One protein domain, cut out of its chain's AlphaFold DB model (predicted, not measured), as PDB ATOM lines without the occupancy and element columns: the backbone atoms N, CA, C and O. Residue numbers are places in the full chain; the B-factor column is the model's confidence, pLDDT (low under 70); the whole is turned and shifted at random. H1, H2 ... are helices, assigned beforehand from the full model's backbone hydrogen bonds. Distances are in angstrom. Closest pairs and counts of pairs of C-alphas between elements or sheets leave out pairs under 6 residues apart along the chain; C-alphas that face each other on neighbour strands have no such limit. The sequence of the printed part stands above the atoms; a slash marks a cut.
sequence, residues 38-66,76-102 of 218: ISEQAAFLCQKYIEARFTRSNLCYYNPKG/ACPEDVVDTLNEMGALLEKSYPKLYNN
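Overview. This is residues 38 to 66 and 76 to 102 of the 218 residues of the protein "Bcl-2-related ovarian killer protein-like B" of Stylophora pistillata (UniProt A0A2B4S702). Two long helices, H1 and H2, cross as an X near their middles, and a one-turn helix, H3, follows at the far end of H2. Beyond H1 a loop, residues 57 to 66, folds back on the side of H1 away from H2, while residues 94 to 99, of which 97 to 99 belong to H3, stick out at the other end. The printed part has 56 residues with three named helices in the order H1, H2, H3 and no named strand; its class is all helix. It is only just compact, close to loose, with a radius of gyration of the C-alphas of 12.2 A and spans of 32 by 25 by 17 A.

Arrangement. H1, residues 38 to 56, touches H2, residues 79 to 95, with its residues 45 to 53 alone. Their closest C-alphas, those of Tyr 49 and Asn 86, are 5.9 A apart. The two run the same way at a steep tilt of 53 degrees. H3, residues 97 to 100, is close to H2 but not clearly touching; their closest C-alphas, those of Glu 93 and Tyr 100, are 5.6 A apart. H1 and H3 are apart. In H1 and H2 every O i to N i+4 pair is within hydrogen-bond range; H3 is too short for such a pair, and its one O i to N i+3 pair is within range.

Along the chain. H1 begins at C-alpha 38, (280.961, 242.645, 261.634), and is 26.7 A long. H2 begins at C-alpha 79, (290.635, 245.803, 249.797), and is 24.2 A long. H3 ends at C-alpha 100, (279.242, 225.242, 243.499).

Size, cuts and confidence. The two C-alphas farthest apart, those of Gly 66 and Ser 95, are 34.3 A apart. The link from H1 to H2 is across the cut, where residues 67 to 75 are not printed and C-alphas 66 and 76 are 19.2 A apart. The link from H2 to H3 is tight. The mean pLDDT of the printed part is 81.2; residues 58 to 66 and residue 76 are under 70.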
ATOM      1  N   ILE A  38     280.653 243.929 262.286       87.00
ATOM      2  CA  ILE A  38     280.961 242.645 261.634       87.00
ATOM      3  C   ILE A  38     279.819 242.222 260.702       87.00
ATOM      4  O   ILE A  38     280.065 241.791 259.574       87.00
ATOM      5  N   SER A  39     278.566 242.361 261.142       81.81
ATOM      6  CA  SER A  39     277.397 242.037 260.318       81.81
ATOM      7  C   SER A  39     277.309 242.920 259.067       81.81
ATOM      8  O   SER A  39     276.961 242.432 257.989       81.81
ATOM      9  N   GLU A  40     277.613 244.212 259.190       81.25
ATOM     10  CA  GLU A  40     277.613 245.155 258.067       81.25
ATOM     11  C   GLU A  40     278.758 244.868 257.079       81.25
ATOM     12  O   GLU A  40     278.530 244.817 255.867       81.25
ATOM     13  N   GLN A  41     279.965 244.579 257.580       86.62
ATOM     14  CA  GLN A  41     281.102 244.144 256.758       86.62
ATOM     15  C   GLN A  41     280.806 242.833 256.018       86.62
ATOM     16  O   GLN A  41     281.112 242.713 254.831       86.62
ATOM     17  N   ALA A  42     280.168 241.862 256.678       86.88
ATOM     18  CA  ALA A  42     279.787 240.594 256.058       86.88
ATOM     19  C   ALA A  42     278.803 240.791 254.889       86.88
ATOM     20  O   ALA A  42     278.954 240.157 253.841       86.88
ATOM     21  N   ALA A  43     277.823 241.690 255.036       82.38
ATOM     22  CA  ALA A  43     276.895 242.029 253.958       82.38
ATOM     23  C   ALA A  43     277.620 242.668 252.759       82.38
ATOM     24  O   ALA A  43     277.383 242.267 251.615       82.38
ATOM     25  N   PHE A  44     278.543 243.600 253.020       85.19
ATOM     26  CA  PHE A  44     279.371 244.232 251.989       85.19
ATOM     27  C   PHE A  44     280.248 243.214 251.240       85.19
ATOM     28  O   PHE A  44     280.239 243.175 250.006       85.19
ATOM     29  N   LEU A  45     280.953 242.345 251.970       88.12
ATOM     30  CA  LEU A  45     281.791 241.290 251.392       88.12
ATOM     31  C   LEU A  45     280.975 240.317 250.532       88.12
ATOM     32  O   LEU A  45     281.390 239.969 249.427       88.12
ATOM     33  N   CYS A  46     279.788 239.920 251.000       88.88
ATOM     34  CA  CYS A  46     278.881 239.056 250.245       88.88
ATOM     35  C   CYS A  46     278.468 239.701 248.915       88.88
ATOM     36  O   CYS A  46     278.542 239.061 247.863       88.88
ATOM     37  N   GLN A  47     278.101 240.986 248.939       85.06
ATOM     38  CA  GLN A  47     277.771 241.727 247.725       85.06
ATOM     39  C   GLN A  47     278.952 241.757 246.743       85.06
ATOM     40  O   GLN A  47     278.771 241.456 245.560       85.06
ATOM     41  N   LYS A  48     280.163 242.066 247.224       86.88
ATOM     42  CA  LYS A  48     281.376 242.107 246.392       86.88
ATOM     43  C   LYS A  48     281.701 240.755 245.764       86.88
ATOM     44  O   LYS A  48     282.008 240.691 244.574       86.88
ATOM     45  N   TYR A  49     281.558 239.676 246.528       91.12
ATOM     46  CA  TYR A  49     281.787 238.324 246.029       91.12
ATOM     47  C   TYR A  49     280.776 237.919 244.945       91.12
ATOM     48  O   TYR A  49     281.148 237.334 243.926       91.12
ATOM     49  N   ILE A  50     279.494 238.264 245.125       88.81
ATOM     50  CA  ILE A  50     278.448 238.032 244.116       88.81
ATOM     51  C   ILE A  50     278.776 238.796 242.827       88.81
ATOM     52  O   ILE A  50     278.769 238.199 241.750       88.81
ATOM     53  N   GLU A  51     279.118 240.082 242.927       85.12
ATOM     54  CA  GLU A  51     279.526 240.913 241.783       85.12
ATOM     55  C   GLU A  51     280.713 240.285 241.025       85.12
ATOM     56  O   GLU A  51     280.657 240.115 239.799       85.12
ATOM     57  N   ALA A  52     281.758 239.865 241.748       87.50
ATOM     58  CA  ALA A  52     282.930 239.212 241.168       87.50
ATOM     59  C   ALA A  52     282.561 237.892 240.473       87.50
ATOM     60  O   ALA A  52     282.940 237.660 239.322       87.50
ATOM     61  N   ARG A  53     281.766 237.035 241.121       87.44
ATOM     62  CA  ARG A  53     281.347 235.742 240.564       87.44
ATOM     63  C   ARG A  53     280.523 235.888 239.285       87.44
ATOM     64  O   ARG A  53     280.762 235.148 238.327       87.44
ATOM     65  N   PHE A  54     279.578 236.824 239.246       84.00
ATOM     66  CA  PHE A  54     278.771 237.086 238.049       84.00
ATOM     67  C   PHE A  54     279.641 237.590 236.894       84.00
ATOM     68  O   PHE A  54     279.497 237.103 235.771       84.00
ATOM     69  N   THR A  55     280.598 238.474 237.195       83.69
ATOM     70  CA  THR A  55     281.577 238.983 236.220       83.69
ATOM     71  C   THR A  55     282.426 237.850 235.633       83.69
ATOM     72  O   THR A  55     282.562 237.757 234.417       83.69
ATOM     73  N   ARG A  56     282.921 236.922 236.469       84.06
ATOM     74  CA  ARG A  56     283.683 235.735 236.024       84.06
ATOM     75  C   ARG A  56     282.859 234.762 235.168       84.06
ATOM     76  O   ARG A  56     283.426 234.015 234.379       84.06
ATOM     77  N   SER A  57     281.535 234.743 235.345       75.81
ATOM     78  CA  SER A  57     280.636 233.744 234.744       75.81
ATOM     79  C   SER A  57     279.994 234.186 233.420       75.81
ATOM     80  O   SER A  57     279.173 233.444 232.888       75.81
ATOM     81  N   ASN A  58     280.314 235.376 232.888       64.44
ATOM     82  CA  ASN A  58     279.680 235.974 231.694       64.44
ATOM     83  C   ASN A  58     278.138 236.099 231.770       64.44
ATOM     84  O   ASN A  58     277.463 236.266 230.753       64.44
ATOM     85  N   LEU A  59     277.555 236.049 232.973       59.72
ATOM     86  CA  LEU A  59     276.121 236.240 233.215       59.72
ATOM     87  C   LEU A  59     275.853 237.728 233.482       59.72
ATOM     88  O   LEU A  59     275.533 238.146 234.594       59.72
ATOM     89  N   CYS A  60     276.019 238.545 232.444       53.22
ATOM     90  CA  CYS A  60     276.063 240.012 232.509       53.22
ATOM     91  C   CYS A  60     274.713 240.714 232.786       53.22
ATOM     92  O   CYS A  60     274.587 241.904 232.514       53.22
ATOM     93  N   TYR A  61     273.692 240.020 233.305       51.84
ATOM     94  CA  TYR A  61     272.376 240.630 233.567       51.84
ATOM     95  C   TYR A  61     272.217 241.185 234.993       51.84
ATOM     96  O   TYR A  61     271.228 241.854 235.290       51.84
ATOM     97  N   TYR A  62     273.179 240.949 235.892       48.44
ATOM     98  CA  TYR A  62     273.157 241.566 237.219       48.44
ATOM     99  C   TYR A  62     273.819 242.945 237.167       48.44
ATOM    100  O   TYR A  62     275.040 243.073 237.218       48.44
ATOM    101  N   ASN A  63     272.997 243.988 237.042       51.12
ATOM    102  CA  ASN A  63     273.418 245.376 237.197       51.12
ATOM    103  C   ASN A  63     272.967 245.878 238.581       51.12
ATOM    104  O   ASN A  63     271.818 246.296 238.714       51.12
ATOM    105  N   PRO A  64     273.827 245.871 239.614       52.78
ATOM    106  CA  PRO A  64     273.464 246.381 240.938       52.78
ATOM    107  C   PRO A  64     273.309 247.915 240.985       52.78
ATOM    108  O   PRO A  64     273.072 248.476 242.054       52.78
ATOM    109  N   LYS A  65     273.465 248.644 239.866       50.53
ATOM    110  CA  LYS A  65     273.481 250.112 239.894       50.53
ATOM    111  C   LYS A  65     272.131 250.699 240.302       50.53
ATOM    112  O   LYS A  65     271.164 250.626 239.549       50.53
ATOM    113  N   GLY A  66     272.140 251.457 241.402       44.28
ATOM    114  CA  GLY A  66     271.184 252.550 241.542       44.28
ATOM    115  C   GLY A  66     271.018 253.247 242.887       44.28
ATOM    116  O   GLY A  66     269.876 253.561 243.196       44.28
ATOM    117  N   ALA A  76     284.170 250.395 255.116       65.38
ATOM    118  CA  ALA A  76     285.253 249.921 254.283       65.38
ATOM    119  C   ALA A  76     285.816 248.658 254.928       65.38
ATOM    120  O   ALA A  76     286.519 248.713 255.937       65.38
ATOM    121  N   CYS A  77     285.471 247.506 254.362       74.44
ATOM    122  CA  CYS A  77     286.328 246.347 254.530       74.44
ATOM    123  C   CYS A  77     287.621 246.618 253.733       74.44
ATOM    124  O   CYS A  77     287.515 247.152 252.625       74.44
ATOM    125  N   PRO A  78     288.811 246.322 254.277       85.19
ATOM    126  CA  PRO A  78     290.065 246.496 253.551       85.19
ATOM    127  C   PRO A  78     290.061 245.758 252.199       85.19
ATOM    128  O   PRO A  78     289.506 244.663 252.091       85.19
ATOM    129  N   GLU A  79     290.654 246.360 251.163       84.19
ATOM    130  CA  GLU A  79     290.635 245.803 249.797       84.19
ATOM    131  C   GLU A  79     291.320 244.428 249.740       84.19
ATOM    132  O   GLU A  79     290.829 243.517 249.085       84.19
ATOM    133  N   ASP A  80     292.375 244.226 250.531       88.56
ATOM    134  CA  ASP A  80     293.076 242.945 250.669       88.56
ATOM    135  C   ASP A  80     292.170 241.826 251.204       88.56
ATOM    136  O   ASP A  80     292.302 240.671 250.791       88.56
ATOM    137  N   VAL A  81     291.206 242.149 252.075       90.81
ATOM    138  CA  VAL A  81     290.205 241.184 252.557       90.81
ATOM    139  C   VAL A  81     289.239 240.806 251.434       90.81
ATOM    140  O   VAL A  81     288.909 239.628 251.272       90.81
ATOM    141  N   VAL A  82     288.801 241.791 250.644       89.62
ATOM    142  CA  VAL A  82     287.916 241.578 249.488       89.62
ATOM    143  C   VAL A  82     288.612 240.709 248.438       89.62
ATOM    144  O   VAL A  82     288.031 239.723 247.973       89.62
ATOM    145  N   ASP A  83     289.858 241.037 248.105       91.38
ATOM    146  CA  ASP A  83     290.675 240.321 247.127       91.38
ATOM    147  C   ASP A  83     290.934 238.883 247.569       91.38
ATOM    148  O   ASP A  83     290.607 237.942 246.841       91.38
ATOM    149  N   THR A  84     291.399 238.693 248.808       94.38
ATOM    150  CA  THR A  84     291.663 237.359 249.364       94.38
ATOM    151  C   THR A  84     290.407 236.485 249.335       94.38
ATOM    152  O   THR A  84     290.463 235.320 248.932       94.38
ATOM    153  N   LEU A  85     289.249 237.033 249.722       93.56
ATOM    154  CA  LEU A  85     287.977 236.306 249.686       93.56
ATOM    155  C   LEU A  85     287.600 235.900 248.253       93.56
ATOM    156  O   LEU A  85     287.183 234.762 248.013       93.56
ATOM    157  N   ASN A  86     287.754 236.817 247.297       92.06
ATOM    158  CA  ASN A  86     287.431 236.582 245.893       92.06
ATOM    159  C   ASN A  86     288.332 235.526 245.252       92.06
ATOM    160  O   ASN A  86     287.821 234.666 244.520       92.06
ATOM    161  N   GLU A  87     289.637 235.582 245.522       93.31
ATOM    162  CA  GLU A  87     290.634 234.634 245.023       93.31
ATOM    163  C   GLU A  87     290.403 233.236 245.592       93.31
ATOM    164  O   GLU A  87     290.231 232.274 244.838       93.31
ATOM    165  N   MET A  88     290.314 233.119 246.919       96.00
ATOM    166  CA  MET A  88     290.112 231.830 247.582       96.00
ATOM    167  C   MET A  88     288.764 231.211 247.207       96.00
ATOM    168  O   MET A  88     288.683 230.011 246.929       96.00
ATOM    169  N   GLY A  89     287.707 232.020 247.118       93.94
ATOM    170  CA  GLY A  89     286.404 231.547 246.660       93.94
ATOM    171  C   GLY A  89     286.417 231.084 245.198       93.94
ATOM    172  O   GLY A  89     285.865 230.025 244.895       93.94
ATOM    173  N   ALA A  90     287.119 231.787 244.297       91.19
ATOM    174  CA  ALA A  90     287.320 231.319 242.919       91.19
ATOM    175  C   ALA A  90     288.058 229.976 242.862       91.19
ATOM    176  O   ALA A  90     287.686 229.096 242.077       91.19
ATOM    177  N   LEU A  91     289.096 229.802 243.683       93.38
ATOM    178  CA  LEU A  91     289.845 228.549 243.760       93.38
ATOM    179  C   LEU A  91     288.955 227.392 244.234       93.38
ATOM    180  O   LEU A  91     289.004 226.310 243.640       93.38
ATOM    181  N   LEU A  92     288.106 227.614 245.240       92.06
ATOM    182  CA  LEU A  92     287.143 226.614 245.720       92.06
ATOM    183  C   LEU A  92     286.101 226.255 244.654       92.06
ATOM    184  O   LEU A  92     285.862 225.070 244.406       92.06
ATOM    185  N   GLU A  93     285.523 227.255 243.988       91.00
ATOM    186  CA  GLU A  93     284.549 227.060 242.907       91.00
ATOM    187  C   GLU A  93     285.140 226.232 241.757       91.00
ATOM    188  O   GLU A  93     284.483 225.320 241.243       91.00
ATOM    189  N   LYS A  94     286.403 226.497 241.396       88.94
ATOM    190  CA  LYS A  94     287.138 225.752 240.366       88.94
ATOM    191  C   LYS A  94     287.494 224.331 240.806       88.94
ATOM    192  O   LYS A  94     287.455 223.419 239.981       88.94
ATOM    193  N   SER A  95     287.837 224.138 242.078       94.00
ATOM    194  CA  SER A  95     288.238 222.834 242.626       94.00
ATOM    195  C   SER A  95     287.050 221.886 242.808       94.00
ATOM    196  O   SER A  95     287.181 220.681 242.599       94.00
ATOM    197  N   TYR A  96     285.869 222.421 243.143       87.81
ATOM    198  CA  TYR A  96     284.661 221.638 243.426       87.81
ATOM    199  C   TYR A  96     283.449 222.096 242.592       87.81
ATOM    200  O   TYR A  96     282.409 222.473 243.143       87.81
ATOM    201  N   PRO A  97     283.506 222.010 241.251       84.94
ATOM    202  CA  PRO A  97     282.458 222.541 240.379       84.94
ATOM    203  C   PRO A  97     281.102 221.864 240.603       84.94
ATOM    204  O   PRO A  97     280.067 222.507 240.480       84.94
ATOM    205  N   LYS A  98     281.084 220.577 240.981       79.56
ATOM    206  CA  LYS A  98     279.841 219.855 241.292       79.56
ATOM    207  C   LYS A  98     279.123 220.390 242.525       79.56
ATOM    208  O   LYS A  98     277.928 220.181 242.601       79.56
ATOM    209  N   LEU A  99     279.832 221.021 243.464       82.25
ATOM    210  CA  LEU A  99     279.245 221.600 244.672       82.25
ATOM    211  C   LEU A  99     278.737 223.016 244.397       82.25
ATOM    212  O   LEU A  99     277.632 223.364 244.798       82.25
ATOM    213  N   TYR A 100     279.522 223.817 243.673       84.50
ATOM    214  CA  TYR A 100     279.242 225.242 243.499       84.50
ATOM    215  C   TYR A 100     278.472 225.593 242.219       84.50
ATOM    216  O   TYR A 100     277.934 226.697 242.148       84.50
ATOM    217  N   ASN A 101     278.352 224.688 241.241       83.12
ATOM    218  CA  ASN A 101     277.518 224.886 240.050       83.12
ATOM    219  C   ASN A 101     276.173 224.166 240.190       83.12
ATOM    220  O   ASN A 101     276.091 223.080 240.759       83.12
ATOM    221  N   ASN A 102     275.104 224.765 239.656       79.50
ATOM    222  CA  ASN A 102     273.739 224.223 239.726       79.50
ATOM    223  C   ASN A 102     273.275 223.932 241.167       79.50
ATOM    224  O   ASN A 102     272.581 222.950 241.426       79.50
TER     225      ASN A 102